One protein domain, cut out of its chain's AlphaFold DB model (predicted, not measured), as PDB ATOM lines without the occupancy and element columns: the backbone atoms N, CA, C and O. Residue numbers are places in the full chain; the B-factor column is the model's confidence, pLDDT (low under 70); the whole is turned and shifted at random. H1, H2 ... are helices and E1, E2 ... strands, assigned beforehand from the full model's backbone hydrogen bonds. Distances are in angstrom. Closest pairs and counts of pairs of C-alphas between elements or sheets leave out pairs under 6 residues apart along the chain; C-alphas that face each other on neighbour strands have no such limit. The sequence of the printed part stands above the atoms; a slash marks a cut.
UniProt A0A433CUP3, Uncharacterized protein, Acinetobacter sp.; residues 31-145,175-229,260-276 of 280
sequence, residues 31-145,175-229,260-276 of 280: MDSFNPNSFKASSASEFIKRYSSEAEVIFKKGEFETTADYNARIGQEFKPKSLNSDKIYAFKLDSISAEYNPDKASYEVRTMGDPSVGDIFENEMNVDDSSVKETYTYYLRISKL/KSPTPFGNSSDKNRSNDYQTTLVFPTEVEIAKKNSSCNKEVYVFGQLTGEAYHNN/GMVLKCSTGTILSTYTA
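Overview. This is residues 31 to 145, 175 to 229 and 260 to 276 of the 280 residues of an uncharacterized protein of Acinetobacter sp. (UniProt A0A433CUP3). Look for a small sandwich in which the four-stranded sheet E1, E7, E8 and E9 faces the three-stranded sheet E2, E3 and E6, their strands crossed. From it two arms reach toward one end of the long axis, the strand hairpin E4 and E5 and the helical hairpin H1 and H2, while the short helix H3 lies at the other end. The 187 printed residues run H1 H2 E1 E2 E3 E4 E5 E6 H3 E7 E8 E9, three named helices and nine named strands, and the sheets, in the orders E1 - E7 - E8 - E9, E2 - E3 - E6 and E4 - E5, are all antiparallel. The class is mixed, helices and strands, with under half of the printed residues in named elements. The whole is only just compact, close to loose, with a radius of gyration of the C-alphas of 18.9 A, and elongated, spanning 65 by 38 by 29 A.

Along the chain. Begin with the largest sheet: find C-alpha 213 at (36.704, 26.609, -16.023), where E7, residues 213 to 221, starts its 25.9 A. Its companions are E1, residues 88 to 92, E8, residues 260 to 265, and E9, residues 270 to 275, which ends at C-alpha 275 at (36.346, 19.717, 1.124). The second sheet holds E2, residues 96 to 101, E3, residues 106 to 111, and E6, residues 196 to 199. E4, residues 121 to 127, runs 19.6 A, and E5, residues 134 to 145, runs 31.0 A and bends by 63 degrees at residue 142. Find C-alpha 44 at (34.905, 39.812, -3.321); from there H1, residues 44 to 59, runs 22.0 A. H2 is residues 67 to 74 and H3 residues 202 to 207.

Arrangement. In the largest sheet E1 and E9 are the edge strands; look for N 89 and O 219 of E1 and E7 at 2.8 A, N 214 and O 264 of E7 and E8 at 2.8 A, and N 261 and O 274 of the hairpin E8 and E9 at 2.8 A. This sheet and the sheet E2 E3 E6 form a sandwich, two sheets face to face, 10.1 A centre to centre where they face each other, with strands at 77 degrees. Across it the closest C-alphas of E6 and E9, those of Phe 198 and Ser 272, are 5.7 A apart. Within the second sheet, N 97 and O 110 of the hairpin E2 and E3 are 2.8 A apart, and N 107 and O 198 of E3 and E6 are 2.8 A apart. H3 only grazes both sheets, the second with its residues 202 to 206. In the hairpin E4 and E5, N 124 and O 137 are 2.8 A apart. The closest C-alphas of E5 and E1, those of Ile 142 and Phe 91, are 6.9 A apart. H1 only grazes the largest sheet with its residues 44 to 51, and the closest C-alphas of H1 and E5, Ser 45 and Leu 145, are 5.8 A apart. H1 and H2, a helical hairpin, only just touch, with 3 pairs of C-alphas within 8 A, by residues 58 to 59 of H1 alone; the closest, Ile 58 and Ile 74, are 6.4 A apart, at a shallow tilt of 26 degrees, opposite ways. In H2 and H3 every O i to N i+4 pair is within hydrogen-bond range; in H1, 10 of 12.

Size, cuts and confidence. The two C-alphas farthest apart, Phe 64 and Glu 203, are 65.5 A apart. Residues 63 to 68 and 128 to 133 stand free. Residues 146 to 174 are not printed, a gap of 16.2 A between C-alphas 145 and 175, nor are residues 230 to 259, a gap of 27.9 A between C-alphas 229 and 260. Of the links that are printed whole, H2 to E1 is long. The mean pLDDT of the printed part is 84.7; 24 residues are under 70, among them 127 to 134 and 183 to 194.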
ATOM      1  N   MET A  31      26.439  31.725   3.712       90.56
ATOM      2  CA  MET A  31      25.767  30.429   3.726       90.56
ATOM      3  C   MET A  31      26.073  29.658   5.008       90.56
ATOM      4  O   MET A  31      27.106  29.864   5.640       90.56
ATOM      5  N   ASP A  32      25.189  28.731   5.358       88.25
ATOM      6  CA  ASP A  32      25.301  27.948   6.593       88.25
ATOM      7  C   ASP A  32      26.274  26.770   6.467       88.25
ATOM      8  O   ASP A  32      26.872  26.352   7.452       88.25
ATOM      9  N   SER A  33      26.424  26.222   5.259       88.69
ATOM     10  CA  SER A  33      27.250  25.046   4.991       88.69
ATOM     11  C   SER A  33      27.825  25.068   3.574       88.69
ATOM     12  O   SER A  33      27.361  25.799   2.694       88.69
ATOM     13  N   PHE A  34      28.857  24.255   3.344       88.94
ATOM     14  CA  PHE A  34      29.380  24.006   2.007       88.94
ATOM     15  C   PHE A  34      28.378  23.167   1.201       88.94
ATOM     16  O   PHE A  34      28.119  22.010   1.527       88.94
ATOM     17  N   ASN A  35      27.825  23.745   0.131       89.44
ATOM     18  CA  ASN A  35      26.993  23.034  -0.837       89.44
ATOM     19  C   ASN A  35      27.482  23.342  -2.261       89.44
ATOM     20  O   ASN A  35      27.218  24.432  -2.774       89.44
ATOM     21  N   PRO A  36      28.157  22.397  -2.935       87.69
ATOM     22  CA  PRO A  36      28.732  22.647  -4.252       87.69
ATOM     23  C   PRO A  36      27.670  22.732  -5.363       87.69
ATOM     24  O   PRO A  36      27.931  23.317  -6.412       87.69
ATOM     25  N   ASN A  37      26.462  22.201  -5.132       88.69
ATOM     26  CA  ASN A  37      25.362  22.188  -6.104       88.69
ATOM     27  C   ASN A  37      24.482  23.440  -6.046       88.69
ATOM     28  O   ASN A  37      23.800  23.761  -7.019       88.69
ATOM     29  N   SER A  38      24.468  24.142  -4.914       88.56
ATOM     30  CA  SER A  38      23.573  25.275  -4.686       88.56
ATOM     31  C   SER A  38      24.249  26.319  -3.812       88.56
ATOM     32  O   SER A  38      24.196  26.250  -2.586       88.56
ATOM     33  N   PHE A  39      24.849  27.313  -4.459       89.94
ATOM     34  CA  PHE A  39      25.438  28.472  -3.804       89.94
ATOM     35  C   PHE A  39      25.358  29.700  -4.712       89.94
ATOM     36  O   PHE A  39      25.230  29.591  -5.936       89.94
ATOM     37  N   LYS A  40      25.488  30.885  -4.112       89.00
ATOM     38  CA  LYS A  40      25.689  32.139  -4.838       89.00
ATOM     39  C   LYS A  40      27.033  32.728  -4.443       89.00
ATOM     40  O   LYS A  40      27.327  32.862  -3.260       89.00
ATOM     41  N   ALA A  41      27.839  33.086  -5.438       90.75
ATOM     42  CA  ALA A  41      29.108  33.747  -5.178       90.75
ATOM     43  C   ALA A  41      28.872  35.121  -4.532       90.75
ATOM     44  O   ALA A  41      28.086  35.938  -5.020       90.75
ATOM     45  N   SER A  42      29.573  35.357  -3.432       92.69
ATOM     46  CA  SER A  42      29.712  36.644  -2.775       92.69
ATOM     47  C   SER A  42      30.600  37.574  -3.600       92.69
ATOM     48  O   SER A  42      31.547  37.147  -4.266       92.69
ATOM     49  N   SER A  43      30.307  38.873  -3.542       93.44
ATOM     50  CA  SER A  43      31.159  39.890  -4.156       93.44
ATOM     51  C   SER A  43      32.445  40.050  -3.345       93.44
ATOM     52  O   SER A  43      32.409  40.566  -2.229       93.44
ATOM     53  N   ALA A  44      33.579  39.643  -3.921       93.50
ATOM     54  CA  ALA A  44      34.905  39.812  -3.321       93.50
ATOM     55  C   ALA A  44      35.191  41.278  -2.951       93.50
ATOM     56  O   ALA A  44      35.662  41.563  -1.854       93.50
ATOM     57  N   SER A  45      34.846  42.213  -3.843       92.69
ATOM     58  CA  SER A  45      35.080  43.649  -3.643       92.69
ATOM     59  C   SER A  45      34.269  44.242  -2.494       92.69
ATOM     60  O   SER A  45      34.809  44.991  -1.683       92.69
ATOM     61  N   GLU A  46      32.990  43.883  -2.389       93.50
ATOM     62  CA  GLU A  46      32.127  44.372  -1.313       93.50
ATOM     63  C   GLU A  46      32.504  43.727   0.025       93.50
ATOM     64  O   GLU A  46      32.557  44.416   1.044       93.50
ATOM     65  N   PHE A  47      32.832  42.428   0.015       95.00
ATOM     66  CA  PHE A  47      33.305  41.701   1.191       95.00
ATOM     67  C   PHE A  47      34.535  42.367   1.804       95.00
ATOM     68  O   PHE A  47      34.505  42.792   2.958       95.00
ATOM     69  N   ILE A  48      35.610  42.499   1.020       93.88
ATOM     70  CA  ILE A  48      36.884  42.991   1.542       93.88
ATOM     71  C   ILE A  48      36.814  44.470   1.906       93.88
ATOM     72  O   ILE A  48      37.477  44.892   2.850       93.88
ATOM     73  N   LYS A  49      35.985  45.263   1.214       92.75
ATOM     74  CA  LYS A  49      35.727  46.661   1.576       92.75
ATOM     75  C   LYS A  49      35.130  46.756   2.979       92.75
ATOM     76  O   LYS A  49      35.640  47.526   3.790       92.75
ATOM     77  N   ARG A  50      34.092  45.962   3.265       92.94
ATOM     78  CA  ARG A  50      33.450  45.900   4.585       92.94
ATOM     79  C   ARG A  50      34.414  45.394   5.652       92.94
ATOM     80  O   ARG A  50      34.645  46.103   6.627       92.94
ATOM     81  N   TYR A  51      35.050  44.244   5.411       93.88
ATOM     82  CA  TYR A  51      36.026  43.653   6.331       93.88
ATOM     83  C   TYR A  51      37.138  44.651   6.688       93.88
ATOM     84  O   TYR A  51      37.347  44.948   7.861       93.88
ATOM     85  N   SER A  52      37.794  45.232   5.675       91.44
ATOM     86  CA  SER A  52      38.914  46.163   5.874       91.44
ATOM     87  C   SER A  52      38.495  47.402   6.658       91.44
ATOM     88  O   SER A  52      39.220  47.825   7.547       91.44
ATOM     89  N   SER A  53      37.315  47.964   6.363       90.56
ATOM     90  CA  SER A  53      36.839  49.176   7.040       90.56
ATOM     91  C   SER A  53      36.638  48.994   8.545       90.56
ATOM     92  O   SER A  53      36.816  49.943   9.302       90.56
ATOM     93  N   GLU A  54      36.299  47.782   8.987       91.44
ATOM     94  CA  GLU A  54      36.122  47.464  10.403       91.44
ATOM     95  C   GLU A  54      37.426  46.984  11.053       91.44
ATOM     96  O   GLU A  54      37.727  47.375  12.180       91.44
ATOM     97  N   ALA A  55      38.236  46.202  10.332       89.69
ATOM     98  CA  ALA A  55      39.536  45.735  10.810       89.69
ATOM     99  C   ALA A  55      40.519  46.900  11.029       89.69
ATOM    100  O   ALA A  55      41.201  46.957  12.048       89.69
ATOM    101  N   GLU A  56      40.562  47.883  10.122       87.00
ATOM    102  CA  GLU A  56      41.449  49.053  10.230       87.00
ATOM    103  C   GLU A  56      41.172  49.885  11.496       87.00
ATOM    104  O   GLU A  56      42.103  50.417  12.102       87.00
ATOM    105  N   VAL A  57      39.913  49.951  11.944       84.50
ATOM    106  CA  VAL A  57      39.540  50.637  13.194       84.50
ATOM    107  C   VAL A  57      40.162  49.947  14.408       84.50
ATOM    108  O   VAL A  57      40.565  50.621  15.353       84.50
ATOM    109  N   ILE A  58      40.295  48.620  14.377       84.06
ATOM    110  CA  ILE A  58      40.899  47.850  15.469       84.06
ATOM    111  C   ILE A  58      42.403  48.101  15.549       84.06
ATOM    112  O   ILE A  58      42.941  48.256  16.640       84.06
ATOM    113  N   PHE A  59      43.093  48.228  14.423       84.00
ATOM    114  CA  PHE A  59      44.539  48.473  14.442       84.00
ATOM    115  C   PHE A  59      44.921  49.935  14.667       84.00
ATOM    116  O   PHE A  59      46.096  50.254  14.848       84.00
ATOM    117  N   LYS A  60      43.948  50.848  14.696       86.88
ATOM    118  CA  LYS A  60      44.211  52.228  15.084       86.88
ATOM    119  C   LYS A  60      44.340  52.307  16.605       86.88
ATOM    120  O   LYS A  60      43.373  52.087  17.334       86.88
ATOM    121  N   LYS A  61      45.538  52.646  17.082       85.12
ATOM    122  CA  LYS A  61      45.755  52.965  18.496       85.12
ATOM    123  C   LYS A  61      45.017  54.256  18.855       85.12
ATOM    124  O   LYS A  61      45.108  55.248  18.126       85.12
ATOM    125  N   GLY A  62      44.268  54.234  19.955       87.44
ATOM    126  CA  GLY A  62      43.602  55.424  20.483       87.44
ATOM    127  C   GLY A  62      44.608  56.460  20.989       87.44
ATOM    128  O   GLY A  62      45.674  56.104  21.483       87.44
ATOM    129  N   GLU A  63      44.261  57.746  20.903       89.06
ATOM    130  CA  GLU A  63      45.136  58.861  21.313       89.06
ATOM    131  C   GLU A  63      45.597  58.757  22.778       89.06
ATOM    132  O   GLU A  63      46.739  59.073  23.095       89.06
ATOM    133  N   PHE A  64      44.731  58.235  23.650       90.56
ATOM    134  CA  PHE A  64      44.990  58.058  25.083       90.56
ATOM    135  C   PHE A  64      45.060  56.585  25.508       90.56
ATOM    136  O   PHE A  64      45.055  56.275  26.695       90.56
ATOM    137  N   GLU A  65      45.096  55.663  24.545       91.31
ATOM    138  CA  GLU A  65      45.158  54.229  24.818       91.31
ATOM    139  C   GLU A  65      46.588  53.832  25.204       91.31
ATOM    140  O   GLU A  65      47.553  54.139  24.491       91.31
ATOM    141  N   THR A  66      46.757  53.129  26.327       91.62
ATOM    142  CA  THR A  66      48.081  52.610  26.685       91.62
ATOM    143  C   THR A  66      48.491  51.499  25.716       91.62
ATOM    144  O   THR A  66      47.667  50.883  25.045       91.62
ATOM    145  N   THR A  67      49.790  51.210  25.608       90.38
ATOM    146  CA  THR A  67      50.246  50.093  24.760       90.38
ATOM    147  C   THR A  67      49.709  48.743  25.251       90.38
ATOM    148  O   THR A  67      49.418  47.878  24.431       90.38
ATOM    149  N   ALA A  68      49.532  48.571  26.565       89.88
ATOM    150  CA  ALA A  68      48.957  47.355  27.133       89.88
ATOM    151  C   ALA A  68      47.480  47.195  26.745       89.88
ATOM    152  O   ALA A  68      47.094  46.123  26.284       89.88
ATOM    153  N   ASP A  69      46.688  48.266  26.850       89.12
ATOM    154  CA  ASP A  69      45.268  48.252  26.472       89.12
ATOM    155  C   ASP A  69      45.089  48.007  24.971       89.12
ATOM    156  O   ASP A  69      44.268  47.184  24.568       89.12
ATOM    157  N   TYR A  70      45.928  48.647  24.147       89.00
ATOM    158  CA  TYR A  70      45.971  48.416  22.705       89.00
ATOM    159  C   TYR A  70      46.244  46.943  22.382       89.00
ATOM    160  O   TYR A  70      45.472  46.322  21.654       89.00
ATOM    161  N   ASN A  71      47.298  46.362  22.969       87.62
ATOM    162  CA  ASN A  71      47.669  44.964  22.748       87.62
ATOM    163  C   ASN A  71      46.578  43.994  23.226       87.62
ATOM    164  O   ASN A  71      46.268  43.023  22.537       87.62
ATOM    165  N   ALA A  72      45.961  44.271  24.378       86.81
ATOM    166  CA  ALA A  72      44.853  43.475  24.894       86.81
ATOM    167  C   ALA A  72      43.637  43.520  23.958       86.81
ATOM    168  O   ALA A  72      42.978  42.502  23.769       86.81
ATOM    169  N   ARG A  73      43.351  44.675  23.345       86.56
ATOM    170  CA  ARG A  73      42.235  44.846  22.409       86.56
ATOM    171  C   ARG A  73      42.476  44.167  21.063       86.56
ATOM    172  O   ARG A  73      41.573  43.502  20.571       86.56
ATOM    173  N   ILE A  74      43.663  44.308  20.470       86.44
ATOM    174  CA  ILE A  74      43.980  43.633  19.195       86.44
ATOM    175  C   ILE A  74      44.135  42.114  19.354       86.44
ATOM    176  O   ILE A  74      44.013  41.393  18.371       86.44
ATOM    177  N   GLY A  75      44.394  41.628  20.574       81.50
ATOM    178  CA  GLY A  75      44.451  40.200  20.894       81.50
ATOM    179  C   GLY A  75      43.085  39.541  21.120       81.50
ATOM    180  O   GLY A  75      43.029  38.329  21.322       81.50
ATOM    181  N   GLN A  76      41.988  40.306  21.118       85.19
ATOM    182  CA  GLN A  76      40.632  39.760  21.226       85.19
ATOM    183  C   GLN A  76      40.128  39.226  19.883       85.19
ATOM    184  O   GLN A  76      40.527  39.688  18.816       85.19
ATOM    185  N   GLU A  77      39.190  38.279  19.954       86.06
ATOM    186  CA  GLU A  77      38.504  37.750  18.778       86.06
ATOM    187  C   GLU A  77      37.770  38.875  18.022       86.06
ATOM    188  O   GLU A  77      36.858  39.523  18.542       86.06
ATOM    189  N   PHE A  78      38.154  39.096  16.769       88.12
ATOM    190  CA  PHE A  78      37.534  40.051  15.873       88.12
ATOM    191  C   PHE A  78      36.248  39.503  15.256       88.12
ATOM    192  O   PHE A  78      36.252  38.543  14.484       88.12
ATOM    193  N   LYS A  79      35.137  40.187  15.541       88.19
ATOM    194  CA  LYS A  79      33.827  39.927  14.934       88.19
ATOM    195  C   LYS A  79      33.343  41.179  14.202       88.19
ATOM    196  O   LYS A  79      32.816  42.081  14.859       88.19
ATOM    197  N   PRO A  80      33.541  41.281  12.875       88.62
ATOM    198  CA  PRO A  80      32.979  42.381  12.096       88.62
ATOM    199  C   PRO A  80      31.454  42.431  12.259       88.62
ATOM    200  O   PRO A  80      30.775  41.413  12.219       88.62
ATOM    201  N   LYS A  81      30.893  43.626  12.424       89.31
ATOM    202  CA  LYS A  81      29.450  43.852  12.585       89.31
ATOM    203  C   LYS A  81      28.698  43.669  11.273       89.31
ATOM    204  O   LYS A  81      27.543  43.252  11.280       89.31
ATOM    205  N   SER A  82      29.321  44.020  10.147       89.12
ATOM    206  CA  SER A  82      28.681  43.959   8.828       89.12
ATOM    207  C   SER A  82      28.814  42.606   8.124       89.12
ATOM    208  O   SER A  82      28.226  42.423   7.051       89.12
ATOM    209  N   LEU A  83      29.568  41.669   8.707       91.75
ATOM    210  CA  LEU A  83      29.823  40.335   8.170       91.75
ATOM    211  C   LEU A  83      29.506  39.295   9.243       91.75
ATOM    212  O   LEU A  83      29.884  39.437  10.396       91.75
ATOM    213  N   ASN A  84      28.827  38.223   8.864       90.19
ATOM    214  CA  ASN A  84      28.590  37.102   9.762       90.19
ATOM    215  C   ASN A  84      29.801  36.153   9.751       90.19
ATOM    216  O   ASN A  84      30.035  35.499   8.733       90.19
ATOM    217  N   SER A  85      30.558  36.094  10.849       88.50
ATOM    218  CA  SER A  85      31.719  35.201  10.991       88.50
ATOM    219  C   SER A  85      31.342  33.722  11.138       88.50
ATOM    220  O   SER A  85      32.128  32.849  10.784       88.50
ATOM    221  N   ASP A  86      30.117  33.418  11.572       90.00
ATOM    222  CA  ASP A  86      29.630  32.041  11.749       90.00
ATOM    223  C   ASP A  86      29.186  31.396  10.427       90.00
ATOM    224  O   ASP A  86      28.677  30.276  10.404       90.00
ATOM    225  N   LYS A  87      29.324  32.121   9.313       92.69
ATOM    226  CA  LYS A  87      28.851  31.702   7.996       92.69
ATOM    227  C   LYS A  87      29.989  31.606   6.994       92.69
ATOM    228  O   LYS A  87      31.031  32.249   7.110       92.69
ATOM    229  N   ILE A  88      29.728  30.823   5.959       94.50
ATOM    230  CA  ILE A  88      30.634  30.574   4.847       94.50
ATOM    231  C   ILE A  88      30.339  31.560   3.720       94.50
ATOM    232  O   ILE A  88      29.191  31.744   3.315       94.50
ATOM    233  N   TYR A  89      31.387  32.143   3.156       95.38
ATOM    234  CA  TYR A  89      31.334  32.967   1.955       95.38
ATOM    235  C   TYR A  89      31.942  32.205   0.788       95.38
ATOM    236  O   TYR A  89      33.010  31.612   0.915       95.38
ATOM    237  N   ALA A  90      31.269  32.239  -0.358       95.25
ATOM    238  CA  ALA A  90      31.764  31.652  -1.596       95.25
ATOM    239  C   ALA A  90      32.342  32.748  -2.496       95.25
ATOM    240  O   ALA A  90      31.619  33.670  -2.864       95.25
ATOM    241  N   PHE A  91      33.599  32.652  -2.910       95.50
ATOM    242  CA  PHE A  91      34.224  33.609  -3.821       95.50
ATOM    243  C   PHE A  91      34.621  32.934  -5.122       95.50
ATOM    244  O   PHE A  91      35.220  31.864  -5.107       95.50
ATOM    245  N   LYS A  92      34.308  33.565  -6.255       94.44
ATOM    246  CA  LYS A  92      34.822  33.128  -7.554       94.44
ATOM    247  C   LYS A  92      36.257  33.625  -7.709       94.44
ATOM    248  O   LYS A  92      36.479  34.831  -7.620       94.44
ATOM    249  N   LEU A  93      37.186  32.713  -7.972       93.56
ATOM    250  CA  LEU A  93      38.556  33.045  -8.346       93.56
ATOM    251  C   LEU A  93      38.575  33.722  -9.715       93.56
ATOM    252  O   LEU A  93      37.913  33.268 -10.655       93.56
ATOM    253  N   ASP A  94      39.348  34.798  -9.832       89.69
ATOM    254  CA  ASP A  94      39.599  35.449 -11.112       89.69
ATOM    255  C   ASP A  94      41.015  35.219 -11.628       89.69
ATOM    256  O   ASP A  94      41.935  34.826 -10.913       89.69
ATOM    257  N   SER A  95      41.189  35.553 -12.902       87.88
ATOM    258  CA  SER A  95      42.487  35.546 -13.562       87.88
ATOM    259  C   SER A  95      43.217  34.203 -13.487       87.88
ATOM    260  O   SER A  95      44.436  34.179 -13.332       87.88
ATOM    261  N   ILE A  96      42.466  33.106 -13.586       90.62
ATOM    262  CA  ILE A  96      42.993  31.743 -13.541       90.62
ATOM    263  C   ILE A  96      43.151  31.140 -14.942       90.62
ATOM    264  O   ILE A  96      42.403  31.480 -15.857       90.62
ATOM    265  N   SER A  97      44.092  30.209 -15.074       89.69
ATOM    266  CA  SER A  97      44.151  29.206 -16.138       89.69
ATOM    267  C   SER A  97      43.935  27.831 -15.514       89.69
ATOM    268  O   SER A  97      44.436  27.572 -14.422       89.69
ATOM    269  N   ALA A  98      43.176  26.967 -16.182       91.94
ATOM    270  CA  ALA A  98      42.905  25.609 -15.729       91.94
ATOM    271  C   ALA A  98      43.225  24.636 -16.859       91.94
ATOM    272  O   ALA A  98      42.549  24.632 -17.890       91.94
ATOM    273  N   GLU A  99      44.231  23.798 -16.648       92.19
ATOM    274  CA  GLU A  99      44.727  22.858 -17.647       92.19
ATOM    275  C   GLU A  99      44.522  21.430 -17.157       92.19
ATOM    276  O   GLU A  99      44.764  21.120 -15.994       92.19
ATOM    277  N   TYR A 100      44.023  20.559 -18.032       94.19
ATOM    278  CA  TYR A 100      43.806  19.161 -17.681       94.19
ATOM    279  C   TYR A 100      45.074  18.347 -17.926       94.19
ATOM    280  O   TYR A 100      45.570  18.301 -19.051       94.19
ATOM    281  N   ASN A 101      45.549  17.659 -16.893       92.31
ATOM    282  CA  ASN A 101      46.637  16.702 -16.978       92.31
ATOM    283  C   ASN A 101      46.057  15.276 -17.090       92.31
ATOM    284  O   ASN A 101      45.534  14.751 -16.099       92.31
ATOM    285  N   PRO A 102      46.127  14.628 -18.271       91.12
ATOM    286  CA  PRO A 102      45.567  13.295 -18.466       91.12
ATOM    287  C   PRO A 102      46.309  12.211 -17.680       91.12
ATOM    288  O   PRO A 102      45.666  11.253 -17.259       91.12
ATOM    289  N   ASP A 103      47.611  12.376 -17.436       90.81
ATOM    290  CA  ASP A 103      48.429  11.390 -16.720       90.81
ATOM    291  C   ASP A 103      48.120  11.389 -15.218       90.81
ATOM    292  O   ASP A 103      48.131  10.344 -14.571       90.81
ATOM    293  N   LYS A 104      47.807  12.565 -14.661       90.31
ATOM    294  CA  LYS A 104      47.419  12.730 -13.249       90.31
ATOM    295  C   LYS A 104      45.911  12.640 -13.007       90.31
ATOM    296  O   LYS A 104      45.490  12.705 -11.854       90.31
ATOM    297  N   ALA A 105      45.112  12.539 -14.070       94.06
ATOM    298  CA  ALA A 105      43.652  12.603 -14.027       94.06
ATOM    299  C   ALA A 105      43.123  13.786 -13.188       94.06
ATOM    300  O   ALA A 105      42.285  13.636 -12.293       94.06
ATOM    301  N   SER A 106      43.665  14.980 -13.431       93.62
ATOM    302  CA  SER A 106      43.328  16.173 -12.657       93.62
ATOM    303  C   SER A 106      43.460  17.454 -13.469       93.62
ATOM    304  O   SER A 106      44.232  17.540 -14.421       93.62
ATOM    305  N   TYR A 107      42.688  18.469 -13.091       93.69
ATOM    306  CA  TYR A 107      42.925  19.838 -13.528       93.69
ATOM    307  C   TYR A 107      43.946  20.507 -12.609       93.69
ATOM    308  O   TYR A 107      43.776  20.503 -11.393       93.69
ATOM    309  N   GLU A 108      44.959  21.131 -13.195       91.56
ATOM    310  CA  GLU A 108      45.889  22.024 -12.513       91.56
ATOM    311  C   GLU A 108      45.449  23.468 -12.781       91.56
ATOM    312  O   GLU A 108      45.349  23.905 -13.929       91.56
ATOM    313  N   VAL A 109      45.144  24.210 -11.718       89.69
ATOM    314  CA  VAL A 109      44.686  25.598 -11.787       89.69
ATOM    315  C   VAL A 109      45.771  26.527 -11.256       89.69
ATOM    316  O   VAL A 109      46.278  26.346 -10.148       89.69
ATOM    317  N   ARG A 110      46.114  27.535 -12.056       86.69
ATOM    318  CA  ARG A 110      47.165  28.528 -11.794       86.69
ATOM    319  C   ARG A 110      46.641  29.930 -12.078       86.69
ATOM    320  O   ARG A 110      45.584  30.079 -12.693       86.69
ATOM    321  N   THR A 111      47.369  30.968 -11.681       81.19
ATOM    322  CA  THR A 111      47.139  32.300 -12.252       81.19
ATOM    323  C   THR A 111      47.468  32.291 -13.742       81.19
ATOM    324  O   THR A 111      48.319  31.537 -14.213       81.19
ATOM    325  N   MET A 112      46.770  33.119 -14.516       80.06
ATOM    326  CA  MET A 112      47.177  33.393 -15.891       80.06
ATOM    327  C   MET A 112      48.607  33.943 -15.872       80.06
ATOM    328  O   MET A 112      48.889  34.836 -15.077       80.06
ATOM    329  N   GLY A 113      49.474  33.439 -16.755       64.69
ATOM    330  CA  GLY A 113      50.912  33.753 -16.816       64.69
ATOM    331  C   GLY A 113      51.272  35.193 -17.208       64.69
ATOM    332  O   GLY A 113      52.347  35.434 -17.747       64.69
ATOM    333  N   ASP A 114      50.376  36.148 -16.975       70.88
ATOM    334  CA  ASP A 114      50.668  37.570 -17.037       70.88
ATOM    335  C   ASP A 114      51.400  37.965 -15.738       70.88
ATOM    336  O   ASP A 114      50.812  37.877 -14.656       70.88
ATOM    337  N   PRO A 115      52.660  38.434 -15.817       67.62
ATOM    338  CA  PRO A 115      53.446  38.826 -14.649       67.62
ATOM    339  C   PRO A 115      52.799  39.924 -13.803       67.62
ATOM    340  O   PRO A 115      53.164  40.112 -12.646       67.62
ATOM    341  N   SER A 116      51.840  40.667 -14.363       66.94
ATOM    342  CA  SER A 116      51.046  41.619 -13.601       66.94
ATOM    343  C   SER A 116      50.200  40.943 -12.533       66.94
ATOM    344  O   SER A 116      49.900  41.564 -11.517       66.94
ATOM    345  N   VAL A 117      49.755  39.707 -12.774       73.19
ATOM    346  CA  VAL A 117      48.748  38.996 -11.982       73.19
ATOM    347  C   VAL A 117      49.311  38.517 -10.658       73.19
ATOM    348  O   VAL A 117      48.598  38.658  -9.665       73.19
ATOM    349  N   GLY A 118      50.571  38.086 -10.641       73.75
ATOM    350  CA  GLY A 118      51.174  37.401  -9.503       73.75
ATOM    351  C   GLY A 118      50.783  35.928  -9.454       73.75
ATOM    352  O   GLY A 118      50.101  35.421 -10.352       73.75
ATOM    353  N   ASP A 119      51.207  35.251  -8.397       78.12
ATOM    354  CA  ASP A 119      50.886  33.847  -8.169       78.12
ATOM    355  C   ASP A 119      49.510  33.688  -7.504       78.12
ATOM    356  O   ASP A 119      48.973  34.597  -6.866       78.12
ATOM    357  N   ILE A 120      48.880  32.525  -7.700       80.50
ATOM    358  CA  ILE A 120      47.605  32.210  -7.035       80.50
ATOM    359  C   ILE A 120      47.803  31.962  -5.535       80.50
ATOM    360  O   ILE A 120      46.895  32.215  -4.740       80.50
ATOM    361  N   PHE A 121      48.997  31.497  -5.170       82.44
ATOM    362  CA  PHE A 121      49.426  31.224  -3.813       82.44
ATOM    363  C   PHE A 121      50.715  31.962  -3.512       82.44
ATOM    364  O   PHE A 121      51.658  31.930  -4.295       82.44
ATOM    365  N   GLU A 122      50.748  32.567  -2.338       78.56
ATOM    366  CA  GLU A 122      51.929  33.206  -1.785       78.56
ATOM    367  C   GLU A 122      52.067  32.720  -0.343       78.56
ATOM    368  O   GLU A 122      51.067  32.513   0.349       78.56
ATOM    369  N   ASN A 123      53.292  32.521   0.126       77.00
ATOM    370  CA  ASN A 123      53.555  32.256   1.529       77.00
ATOM    371  C   ASN A 123      54.598  33.232   2.065       77.00
ATOM    372  O   ASN A 123      55.566  33.581   1.398       77.00
ATOM    373  N   GLU A 124      54.376  33.676   3.289       78.25
ATOM    374  CA  GLU A 124      55.259  34.582   4.002       78.25
ATOM    375  C   GLU A 124      55.820  33.846   5.211       78.25
ATOM    376  O   GLU A 124      55.070  33.307   6.029       78.25
ATOM    377  N   MET A 125      57.146  33.786   5.292       73.94
ATOM    378  CA  MET A 125      57.845  33.231   6.439       73.94
ATOM    379  C   MET A 125      57.910  34.293   7.535       73.94
ATOM    380  O   MET A 125      58.541  35.335   7.369       73.94
ATOM    381  N   ASN A 126      57.286  34.002   8.667       72.50
ATOM    382  CA  ASN A 126      57.385  34.798   9.876       72.50
ATOM    383  C   ASN A 126      58.519  34.232  10.733       72.50
ATOM    384  O   ASN A 126      58.444  33.095  11.216       72.50
ATOM    385  N   VAL A 127      59.563  35.038  10.912       64.69
ATOM    386  CA  VAL A 127      60.682  34.740  11.808       64.69
ATOM    387  C   VAL A 127      60.482  35.551  13.077       64.69
ATOM    388  O   VAL A 127      60.511  36.778  13.044       64.69
ATOM    389  N   ASP A 128      60.240  34.867  14.189       59.78
ATOM    390  CA  ASP A 128      60.267  35.497  15.504       59.78
ATOM    391  C   ASP A 128      61.734  35.574  15.951       59.78
ATOM    392  O   ASP A 128      62.386  34.535  16.074       59.78
ATOM    393  N   ASP A 129      62.259  36.783  16.192       55.81
ATOM    394  CA  ASP A 129      63.658  37.048  16.593       55.81
ATOM    395  C   ASP A 129      64.108  36.238  17.828       55.81
ATOM    396  O   ASP A 129      65.301  36.120  18.115       55.81
ATOM    397  N   SER A 130      63.159  35.664  18.573       59.78
ATOM    398  CA  SER A 130      63.393  34.908  19.802       59.78
ATOM    399  C   SER A 130      63.237  33.384  19.678       59.78
ATOM    400  O   SER A 130      63.590  32.665  20.619       59.78
ATOM    401  N   SER A 131      62.741  32.851  18.550       54.78
ATOM    402  CA  SER A 131      62.487  31.410  18.400       54.78
ATOM    403  C   SER A 131      62.957  30.848  17.052       54.78
ATOM    404  O   SER A 131      62.663  31.383  15.994       54.78
ATOM    405  N   VAL A 132      63.633  29.690  17.072       58.84
ATOM    406  CA  VAL A 132      64.064  28.927  15.872       58.84
ATOM    407  C   VAL A 132      62.864  28.312  15.115       58.84
ATOM    408  O   VAL A 132      63.024  27.436  14.270       58.84
ATOM    409  N   LYS A 133      61.626  28.699  15.448       59.28
ATOM    410  CA  LYS A 133      60.422  28.179  14.803       59.28
ATOM    411  C   LYS A 133      60.040  29.081  13.644       59.28
ATOM    412  O   LYS A 133      59.496  30.162  13.833       59.28
ATOM    413  N   GLU A 134      60.274  28.578  12.441       68.75
ATOM    414  CA  GLU A 134      59.698  29.149  11.232       68.75
ATOM    415  C   GLU A 134      58.185  28.927  11.265       68.75
ATOM    416  O   GLU A 134      57.710  27.791  11.348       68.75
ATOM    417  N   THR A 135      57.422  30.013  11.224       72.94
ATOM    418  CA  THR A 135      55.980  29.937  10.987       72.94
ATOM    419  C   THR A 135      55.682  30.529   9.623       72.94
ATOM    420  O   THR A 135      56.390  31.416   9.155       72.94
ATOM    421  N   TYR A 136      54.654  30.016   8.960       78.56
ATOM    422  CA  TYR A 136      54.289  30.455   7.621       78.56
ATOM    423  C   TYR A 136      52.866  30.987   7.635       78.56
ATOM    424  O   TYR A 136      51.972  30.394   8.235       78.56
ATOM    425  N   THR A 137      52.667  32.110   6.960       83.44
ATOM    426  CA  THR A 137      51.345  32.606   6.593       83.44
ATOM    427  C   THR A 137      51.108  32.284   5.131       83.44
ATOM    428  O   THR A 137      51.952  32.578   4.292       83.44
ATOM    429  N   TYR A 138      49.958  31.700   4.825       86.25
ATOM    430  CA  TYR A 138      49.568  31.325   3.475       86.25
ATOM    431  C   TYR A 138      48.501  32.280   2.964       86.25
ATOM    432  O   TYR A 138      47.514  32.563   3.646       86.25
ATOM    433  N   TYR A 139      48.681  32.745   1.738       89.12
ATOM    434  CA  TYR A 139      47.777  33.651   1.060       89.12
ATOM    435  C   TYR A 139      47.255  33.002  -0.220       89.12
ATOM    436  O   TYR A 139      48.027  32.530  -1.051       89.12
ATOM    437  N   LEU A 140      45.934  32.991  -0.384       90.19
ATOM    438  CA  LEU A 140      45.255  32.564  -1.604       90.19
ATOM    439  C   LEU A 140      44.640  33.787  -2.273       90.19
ATOM    440  O   LEU A 140      43.744  34.423  -1.711       90.19
ATOM    441  N   ARG A 141      45.106  34.110  -3.476       91.81
ATOM    442  CA  ARG A 141      44.613  35.238  -4.262       91.81
ATOM    443  C   ARG A 141      43.200  34.953  -4.749       91.81
ATOM    444  O   ARG A 141      43.006  34.031  -5.526       91.81
ATOM    445  N   ILE A 142      42.224  35.767  -4.354       93.69
ATOM    446  CA  ILE A 142      40.818  35.593  -4.735       93.69
ATOM    447  C   ILE A 142      40.452  36.439  -5.953       93.69
ATOM    448  O   ILE A 142      39.887  35.919  -6.916       93.69
ATOM    449  N   SER A 143      40.731  37.748  -5.917       92.19
ATOM    450  CA  SER A 143      40.288  38.650  -6.987       92.19
ATOM    451  C   SER A 143      41.087  39.954  -7.096       92.19
ATOM    452  O   SER A 143      41.517  40.517  -6.089       92.19
ATOM    453  N   LYS A 144      41.217  40.475  -8.324       91.00
ATOM    454  CA  LYS A 144      41.619  41.855  -8.638       91.00
ATOM    455  C   LYS A 144      40.515  42.806  -8.191       91.00
ATOM    456  O   LYS A 144      39.412  42.773  -8.730       91.00
ATOM    457  N   LEU A 145      40.811  43.701  -7.249       90.25
ATOM    458  CA  LEU A 145      39.824  44.681  -6.780       90.25
ATOM    459  C   LEU A 145      39.852  45.935  -7.635       90.25
ATOM    460  O   LEU A 145      38.847  46.359  -8.201       90.25
ATOM    461  N   LYS A 175      43.853  34.924   3.908       92.12
ATOM    462  CA  LYS A 175      44.993  34.593   4.767       92.12
ATOM    463  C   LYS A 175      44.651  33.359   5.602       92.12
ATOM    464  O   LYS A 175      43.567  33.297   6.178       92.12
ATOM    465  N   SER A 176      45.584  32.421   5.699       86.62
ATOM    466  CA  SER A 176      45.482  31.230   6.537       86.62
ATOM    467  C   SER A 176      46.815  30.954   7.249       86.62
ATOM    468  O   SER A 176      47.872  31.138   6.643       86.62
ATOM    469  N   PRO A 177      46.803  30.503   8.516       77.62
ATOM    470  CA  PRO A 177      48.003  30.013   9.199       77.62
ATOM    471  C   PRO A 177      48.429  28.613   8.719       77.62
ATOM    472  O   PRO A 177      49.551  28.187   8.982       77.62
ATOM    473  N   THR A 178      47.552  27.887   8.021       78.19
ATOM    474  CA  THR A 178      47.831  26.559   7.457       78.19
ATOM    475  C   THR A 178      47.818  26.587   5.925       78.19
ATOM    476  O   THR A 178      47.109  27.418   5.338       78.19
ATOM    477  N   PRO A 179      48.582  25.698   5.258       77.12
ATOM    478  CA  PRO A 179      48.524  25.563   3.809       77.12
ATOM    479  C   PRO A 179      47.106  25.257   3.327       77.12
ATOM    480  O   PRO A 179      46.337  24.558   3.980       77.12
ATOM    481  N   PHE A 180      46.772  25.708   2.123       78.69
ATOM    482  CA  PHE A 180      45.518  25.316   1.488       78.69
ATOM    483  C   PHE A 180      45.653  23.874   0.978       78.69
ATOM    484  O   PHE A 180      46.460  23.603   0.085       78.69
ATOM    485  N   GLY A 181      44.883  22.942   1.545       67.00
ATOM    486  CA  GLY A 181      45.119  21.498   1.400       67.00
ATOM    487  C   GLY A 181      45.040  20.932  -0.024       67.00
ATOM    488  O   GLY A 181      45.589  19.857  -0.270       67.00
ATOM    489  N   ASN A 182      44.447  21.667  -0.970       72.12
ATOM    490  CA  ASN A 182      44.289  21.275  -2.373       72.12
ATOM    491  C   ASN A 182      45.428  21.751  -3.303       72.12
ATOM    492  O   ASN A 182      45.211  21.989  -4.494       72.12
ATOM    493  N   SER A 183      46.620  21.968  -2.747       69.19
ATOM    494  CA  SER A 183      47.788  22.495  -3.458       69.19
ATOM    495  C   SER A 183      48.822  21.410  -3.794       69.19
ATOM    496  O   SER A 183      49.025  20.472  -3.022       69.19
ATOM    497  N   SER A 184      49.474  21.528  -4.959       61.59
ATOM    498  CA  SER A 184      50.444  20.538  -5.463       61.59
ATOM    499  C   SER A 184      51.777  20.494  -4.707       61.59
ATOM    500  O   SER A 184      52.457  19.476  -4.776       61.59
ATOM    501  N   ASP A 185      52.137  21.557  -3.981       57.94
ATOM    502  CA  ASP A 185      53.374  21.645  -3.199       57.94
ATOM    503  C   ASP A 185      53.065  22.088  -1.770       57.94
ATOM    504  O   ASP A 185      52.882  23.269  -1.484       57.94
ATOM    505  N   LYS A 186      53.017  21.119  -0.850       53.22
ATOM    506  CA  LYS A 186      52.813  21.386   0.582       53.22
ATOM    507  C   LYS A 186      54.093  21.832   1.301       53.22
ATOM    508  O   LYS A 186      54.011  22.263   2.440       53.22
ATOM    509  N   ASN A 187      55.262  21.708   0.663       45.06
ATOM    510  CA  ASN A 187      56.570  21.962   1.270       45.06
ATOM    511  C   ASN A 187      57.626  22.321   0.208       45.06
ATOM    512  O   ASN A 187      58.301  21.419  -0.283       45.06
ATOM    513  N   ARG A 188      57.799  23.611  -0.119       44.81
ATOM    514  CA  ARG A 188      59.100  24.284  -0.360       44.81
ATOM    515  C   ARG A 188      58.915  25.645  -1.025       44.81
ATOM    516  O   ARG A 188      58.381  25.754  -2.124       44.81
ATOM    517  N   SER A 189      59.458  26.658  -0.362       47.31
ATOM    518  CA  SER A 189      59.860  27.914  -0.970       47.31
ATOM    519  C   SER A 189      60.920  27.641  -2.044       47.31
ATOM    520  O   SER A 189      61.877  26.901  -1.806       47.31
ATOM    521  N   ASN A 190      60.708  28.183  -3.245       38.66
ATOM    522  CA  ASN A 190      61.700  28.960  -4.006       38.66
ATOM    523  C   ASN A 190      61.594  28.862  -5.531       38.66
ATOM    524  O   ASN A 190      62.267  29.667  -6.155       38.66
ATOM    525  N   ASP A 191      60.794  27.983  -6.157       39.06
ATOM    526  CA  ASP A 191      60.792  27.969  -7.641       39.06
ATOM    527  C   ASP A 191      59.593  27.343  -8.379       39.06
ATOM    528  O   ASP A 191      59.617  27.244  -9.606       39.06
ATOM    529  N   TYR A 192      58.515  26.941  -7.699       44.28
ATOM    530  CA  TYR A 192      57.370  26.338  -8.391       44.28
ATOM    531  C   TYR A 192      56.069  27.030  -8.009       44.28
ATOM    532  O   TYR A 192      55.678  27.054  -6.845       44.28
ATOM    533  N   GLN A 193      55.407  27.594  -9.027       54.59
ATOM    534  CA  GLN A 193      54.043  28.108  -8.953       54.59
ATOM    535  C   GLN A 193      53.163  27.047  -8.303       54.59
ATOM    536  O   GLN A 193      52.851  26.028  -8.922       54.59
ATOM    537  N   THR A 194      52.782  27.258  -7.048       63.19
ATOM    538  CA  THR A 194      51.914  26.318  -6.353       63.19
ATOM    539  C   THR A 194      50.578  26.272  -7.095       63.19
ATOM    540  O   THR A 194      49.981  27.309  -7.388       63.19
ATOM    541  N   THR A 195      50.117  25.073  -7.453       79.62
ATOM    542  CA  THR A 195      48.914  24.894  -8.279       79.62
ATOM    543  C   THR A 195      47.774  24.343  -7.439       79.62
ATOM    544  O   THR A 195      48.001  23.524  -6.550       79.62
ATOM    545  N   LEU A 196      46.548  24.778  -7.716       87.50
ATOM    546  CA  LEU A 196      45.349  24.126  -7.197       87.50
ATOM    547  C   LEU A 196      45.073  22.869  -8.026       87.50
ATOM    548  O   LEU A 196      44.951  22.960  -9.246       87.50
ATOM    549  N   VAL A 197      44.936  21.714  -7.382       90.31
ATOM    550  CA  VAL A 197      44.740  20.434  -8.076       90.31
ATOM    551  C   VAL A 197      43.306  19.959  -7.906       90.31
ATOM    552  O   VAL A 197      42.805  19.856  -6.803       90.31
ATOM    553  N   PHE A 198      42.616  19.632  -8.986       93.25
ATOM    554  CA  PHE A 198      41.230  19.171  -8.937       93.25
ATOM    555  C   PHE A 198      41.117  17.815  -9.630       93.25
ATOM    556  O   PHE A 198      41.065  17.775 -10.862       93.25
ATOM    557  N   PRO A 199      41.087  16.698  -8.878       93.56
ATOM    558  CA  PRO A 199      40.899  15.369  -9.451       93.56
ATOM    559  C   PRO A 199      39.627  15.322 -10.298       93.56
ATOM    560  O   PRO A 199      38.568  15.790  -9.870       93.56
ATOM    561  N   THR A 200      39.723  14.822 -11.525       94.00
ATOM    562  CA  THR A 200      38.594  14.727 -12.456       94.00
ATOM    563  C   THR A 200      38.854  13.593 -13.434       94.00
ATOM    564  O   THR A 200      39.902  13.557 -14.068       94.00
ATOM    565  N   GLU A 201      37.890  12.690 -13.592       94.00
ATOM    566  CA  GLU A 201      37.999  11.588 -14.550       94.00
ATOM    567  C   GLU A 201      38.160  12.099 -15.990       94.00
ATOM    568  O   GLU A 201      37.557  13.102 -16.394       94.00
ATOM    569  N   VAL A 202      38.939  11.371 -16.792       94.62
ATOM    570  CA  VAL A 202      39.278  11.747 -18.172       94.62
ATOM    571  C   VAL A 202      38.023  11.896 -19.032       94.62
ATOM    572  O   VAL A 202      37.939  12.804 -19.859       94.62
ATOM    573  N   GLU A 203      37.023  11.044 -18.839       94.06
ATOM    574  CA  GLU A 203      35.750  11.052 -19.557       94.06
ATOM    575  C   GLU A 203      34.957  12.330 -19.256       94.06
ATOM    576  O   GLU A 203      34.443  12.987 -20.170       94.06
ATOM    577  N   ILE A 204      34.913  12.724 -17.979       93.19
ATOM    578  CA  ILE A 204      34.267  13.958 -17.522       93.19
ATOM    579  C   ILE A 204      35.015  15.170 -18.084       93.19
ATOM    580  O   ILE A 204      34.384  16.101 -18.597       93.19
ATOM    581  N   ALA A 205      36.349  15.152 -18.044       93.62
ATOM    582  CA  ALA A 205      37.176  16.229 -18.569       93.62
ATOM    583  C   ALA A 205      36.994  16.400 -20.084       93.62
ATOM    584  O   ALA A 205      36.757  17.517 -20.546       93.62
ATOM    585  N   LYS A 206      37.001  15.302 -20.853       94.06
ATOM    586  CA  LYS A 206      36.760  15.299 -22.307       94.06
ATOM    587  C   LYS A 206      35.402  15.902 -22.655       94.06
ATOM    588  O   LYS A 206      35.336  16.801 -23.497       94.06
ATOM    589  N   LYS A 207      34.334  15.464 -21.974       94.56
ATOM    590  CA  LYS A 207      32.963  15.962 -22.188       94.56
ATOM    591  C   LYS A 207      32.832  17.468 -21.939       94.56
ATOM    592  O   LYS A 207      32.004  18.119 -22.567       94.56
ATOM    593  N   ASN A 208      33.651  18.016 -21.045       93.94
ATOM    594  CA  ASN A 208      33.613  19.422 -20.644       93.94
ATOM    595  C   ASN A 208      34.832  20.219 -21.138       93.94
ATOM    596  O   ASN A 208      35.120  21.290 -20.607       93.94
ATOM    597  N   SER A 209      35.562  19.724 -22.140       92.06
ATOM    598  CA  SER A 209      36.813  20.331 -22.617       92.06
ATOM    599  C   SER A 209      36.629  21.742 -23.188       92.06
ATOM    600  O   SER A 209      37.470  22.603 -22.959       92.06
ATOM    601  N   SER A 210      35.502  22.008 -23.853       92.19
ATOM    602  CA  SER A 210      35.219  23.278 -24.537       92.19
ATOM    603  C   SER A 210      34.709  24.407 -23.640       92.19
ATOM    604  O   SER A 210      34.606  25.543 -24.096       92.19
ATOM    605  N   CYS A 211      34.351  24.128 -22.385       93.88
ATOM    606  CA  CYS A 211      33.832  25.163 -21.498       93.88
ATOM    607  C   CYS A 211      34.929  25.870 -20.709       93.88
ATOM    608  O   CYS A 211      35.953  25.279 -20.349       93.88
ATOM    609  N   ASN A 212      34.645  27.114 -20.332       93.69
ATOM    610  CA  ASN A 212      35.497  27.848 -19.413       93.69
ATOM    611  C   ASN A 212      35.427  27.210 -18.028       93.69
ATOM    612  O   ASN A 212      34.364  26.777 -17.573       93.69
ATOM    613  N   LYS A 213      36.578  27.149 -17.369       95.75
ATOM    614  CA  LYS A 213      36.704  26.609 -16.023       95.75
ATOM    615  C   LYS A 213      36.619  27.744 -15.018       95.75
ATOM    616  O   LYS A 213      37.233  28.792 -15.187       95.75
ATOM    617  N   GLU A 214      35.830  27.527 -13.985       95.69
ATOM    618  CA  GLU A 214      35.584  28.476 -12.912       95.69
ATOM    619  C   GLU A 214      35.899  27.784 -11.595       95.69
ATOM    620  O   GLU A 214      35.438  26.667 -11.360       95.69
ATOM    621  N   VAL A 215      36.665  28.443 -10.728       95.06
ATOM    622  CA  VAL A 215      36.921  27.932  -9.381       95.06
ATOM    623  C   VAL A 215      36.240  28.826  -8.364       95.06
ATOM    624  O   VAL A 215      36.299  30.053  -8.450       95.06
ATOM    625  N   TYR A 216      35.584  28.193  -7.399       95.19
ATOM    626  CA  TYR A 216      34.952  28.854  -6.271       95.19
ATOM    627  C   TYR A 216      35.592  28.383  -4.974       95.19
ATOM    628  O   TYR A 216      35.758  27.182  -4.774       95.19
ATOM    629  N   VAL A 217      35.935  29.323  -4.102       94.62
ATOM    630  CA  VAL A 217      36.550  29.081  -2.795       94.62
ATOM    631  C   VAL A 217      35.535  29.415  -1.718       94.62
ATOM    632  O   VAL A 217      34.913  30.474  -1.761       94.62
ATOM    633  N   PHE A 218      35.369  28.518  -0.756       94.94
ATOM    634  CA  PHE A 218      34.427  28.657   0.343       94.94
ATOM    635  C   PHE A 218      35.224  28.886   1.616       94.94
ATOM    636  O   PHE A 218      35.973  28.009   2.038       94.94
ATOM    637  N   GLY A 219      35.085  30.072   2.199       93.50
ATOM    638  CA  GLY A 219      35.830  30.484   3.381       93.50
ATOM    639  C   GLY A 219      34.906  30.925   4.506       93.50
ATOM    640  O   GLY A 219      33.904  31.593   4.260       93.50
ATOM    641  N   GLN A 220      35.272  30.604   5.739       93.94
ATOM    642  CA  GLN A 220      34.674  31.151   6.954       93.94
ATOM    643  C   GLN A 220      35.681  32.083   7.628       93.94
ATOM    644  O   GLN A 220      36.843  31.713   7.746       93.94
ATOM    645  N   LEU A 221      35.265  33.280   8.052       94.06
ATOM    646  CA  LEU A 221      36.160  34.215   8.745       94.06
ATOM    647  C   LEU A 221      36.755  33.559   9.992       94.06
ATOM    648  O   LEU A 221      36.023  32.987  10.798       94.06
ATOM    649  N   THR A 222      38.069  33.674  10.164       87.38
ATOM    650  CA  THR A 222      38.664  33.417  11.473       87.38
ATOM    651  C   THR A 222      38.470  34.676  12.306       87.38
ATOM    652  O   THR A 222      38.475  35.789  11.778       87.38
ATOM    653  N   GLY A 223      38.273  34.530  13.613       84.31
ATOM    654  CA  GLY A 223      38.175  35.664  14.534       84.31
ATOM    655  C   GLY A 223      39.477  36.468  14.668       84.31
ATOM    656  O   GLY A 223      39.678  37.147  15.665       84.31
ATOM    657  N   GLU A 224      40.397  36.370  13.714       86.25
ATOM    658  CA  GLU A 224      41.615  37.158  13.641       86.25
ATOM    659  C   GLU A 224      41.342  38.434  12.831       86.25
ATOM    660  O   GLU A 224      40.714  38.420  11.764       86.25
ATOM    661  N   ALA A 225      41.830  39.568  13.328       83.69
ATOM    662  CA  ALA A 225      41.880  40.791  12.543       83.69
ATOM    663  C   ALA A 225      43.165  40.811  11.704       83.69
ATOM    664  O   ALA A 225      44.239  40.467  12.192       83.69
ATOM    665  N   TYR A 226      43.078  41.266  10.455       83.50
ATOM    666  CA  TYR A 226      44.250  41.506   9.615       83.50
ATOM    667  C   TYR A 226      44.461  42.997   9.361       83.50
ATOM    668  O   TYR A 226      43.536  43.714   8.967       83.50
ATOM    669  N   HIS A 227      45.688  43.469   9.588       81.31
ATOM    670  CA  HIS A 227      46.062  44.851   9.328       81.31
ATOM    671  C   HIS A 227      46.481  45.022   7.866       81.31
ATOM    672  O   HIS A 227      47.547  44.566   7.461       81.31
ATOM    673  N   ASN A 228      45.663  45.720   7.077       80.69
ATOM    674  CA  ASN A 228      45.998  46.030   5.688       80.69
ATOM    675  C   ASN A 228      47.026  47.167   5.627       80.69
ATOM    676  O   ASN A 228      46.668  48.346   5.644       80.69
ATOM    677  N   ASN A 229      48.306  46.812   5.542       77.44
ATOM    678  CA  ASN A 229      49.394  47.768   5.373       77.44
ATOM    679  C   ASN A 229      49.497  48.194   3.891       77.44
ATOM    680  O   ASN A 229      49.586  47.326   3.025       77.44
ATOM    681  N   GLY A 260      36.091  24.527   1.716       92.00
ATOM    682  CA  GLY A 260      36.021  23.786   0.467       92.00
ATOM    683  C   GLY A 260      36.317  24.634  -0.760       92.00
ATOM    684  O   GLY A 260      36.386  25.864  -0.709       92.00
ATOM    685  N   MET A 261      36.488  23.961  -1.888       94.19
ATOM    686  CA  MET A 261      36.655  24.560  -3.205       94.19
ATOM    687  C   MET A 261      35.884  23.750  -4.246       94.19
ATOM    688  O   MET A 261      35.721  22.539  -4.118       94.19
ATOM    689  N   VAL A 262      35.416  24.407  -5.300       95.44
ATOM    690  CA  VAL A 262      34.677  23.761  -6.392       95.44
ATOM    691  C   VAL A 262      35.272  24.193  -7.715       95.44
ATOM    692  O   VAL A 262      35.294  25.387  -8.010       95.44
ATOM    693  N   LEU A 263      35.690  23.222  -8.526       95.88
ATOM    694  CA  LEU A 263      35.967  23.425  -9.939       95.88
ATOM    695  C   LEU A 263      34.697  23.136 -10.734       95.88
ATOM    696  O   LEU A 263      34.137  22.037 -10.688       95.88
ATOM    697  N   LYS A 264      34.261  24.131 -11.493       95.25
ATOM    698  CA  LYS A 264      33.023  24.105 -12.255       95.25
ATOM    699  C   LYS A 264      33.281  24.479 -13.708       95.25
ATOM    700  O   LYS A 264      34.131  25.300 -14.033       95.25
ATOM    701  N   CYS A 265      32.514  23.872 -14.587       94.19
ATOM    702  CA  CYS A 265      32.366  24.274 -15.970       94.19
ATOM    703  C   CYS A 265      31.370  25.441 -16.046       94.19
ATOM    704  O   CYS A 265      30.333  25.413 -15.377       94.19
ATOM    705  N   SER A 266      31.622  26.435 -16.899       90.31
ATOM    706  CA  SER A 266      30.739  27.601 -17.078       90.31
ATOM    707  C   SER A 266      29.301  27.242 -17.486       90.31
ATOM    708  O   SER A 266      28.404  28.075 -17.407       90.31
ATOM    709  N   THR A 267      29.064  25.998 -17.914       88.88
ATOM    710  CA  THR A 267      27.737  25.437 -18.214       88.88
ATOM    711  C   THR A 267      26.898  25.123 -16.977       88.88
ATOM    712  O   THR A 267      25.701  24.892 -17.109       88.88
ATOM    713  N   GLY A 268      27.493  25.062 -15.784       88.50
ATOM    714  CA  GLY A 268      26.804  24.569 -14.592       88.50
ATOM    715  C   GLY A 268      27.386  23.277 -14.018       88.50
ATOM    716  O   GLY A 268      27.160  22.988 -12.847       88.50
ATOM    717  N   THR A 269      28.136  22.506 -14.805       93.19
ATOM    718  CA  THR A 269      28.603  21.175 -14.397       93.19
ATOM    719  C   THR A 269      29.747  21.265 -13.392       93.19
ATOM    720  O   THR A 269      30.762  21.904 -13.659       93.19
ATOM    721  N   ILE A 270      29.603  20.603 -12.246       95.31
ATOM    722  CA  ILE A 270      30.696  20.428 -11.286       95.31
ATOM    723  C   ILE A 270      31.657  19.387 -11.850       95.31
ATOM    724  O   ILE A 270      31.234  18.305 -12.252       95.31
ATOM    725  N   LEU A 271      32.937  19.738 -11.900       94.94
ATOM    726  CA  LEU A 271      33.997  18.861 -12.393       94.94
ATOM    727  C   LEU A 271      34.739  18.198 -11.238       94.94
ATOM    728  O   LEU A 271      35.100  17.031 -11.328       94.94
ATOM    729  N   SER A 272      34.942  18.941 -10.153       94.56
ATOM    730  CA  SER A 272      35.624  18.456  -8.961       94.56
ATOM    731  C   SER A 272      35.253  19.300  -7.751       94.56
ATOM    732  O   SER A 272      34.937  20.489  -7.872       94.56
ATOM    733  N   THR A 273      35.324  18.693  -6.576       93.44
ATOM    734  CA  THR A 273      35.111  19.358  -5.293       93.44
ATOM    735  C   THR A 273      36.221  18.969  -4.341       93.44
ATOM    736  O   THR A 273      36.542  17.790  -4.213       93.44
ATOM    737  N   TYR A 274      36.743  19.954  -3.633       90.75
ATOM    738  CA  TYR A 274      37.608  19.764  -2.486       90.75
ATOM    739  C   TYR A 274      36.840  20.196  -1.240       90.75
ATOM    740  O   TYR A 274      36.229  21.265  -1.231       90.75
ATOM    741  N   THR A 275      36.882  19.381  -0.196       87.00
ATOM    742  CA  THR A 275      36.346  19.717   1.124       87.00
ATOM    743  C   THR A 275      37.500  19.601   2.096       87.00
ATOM    744  O   THR A 275      38.163  18.565   2.113       87.00
ATOM    745  N   ALA A 276      37.745  20.651   2.876       80.38
ATOM    746  CA  ALA A 276      38.821  20.624   3.855       80.38
ATOM    747  C   ALA A 276      38.513  19.580   4.931       80.38
ATOM    748  O   ALA A 276      37.413  19.556   5.495       80.38
TER     749      ALA A 276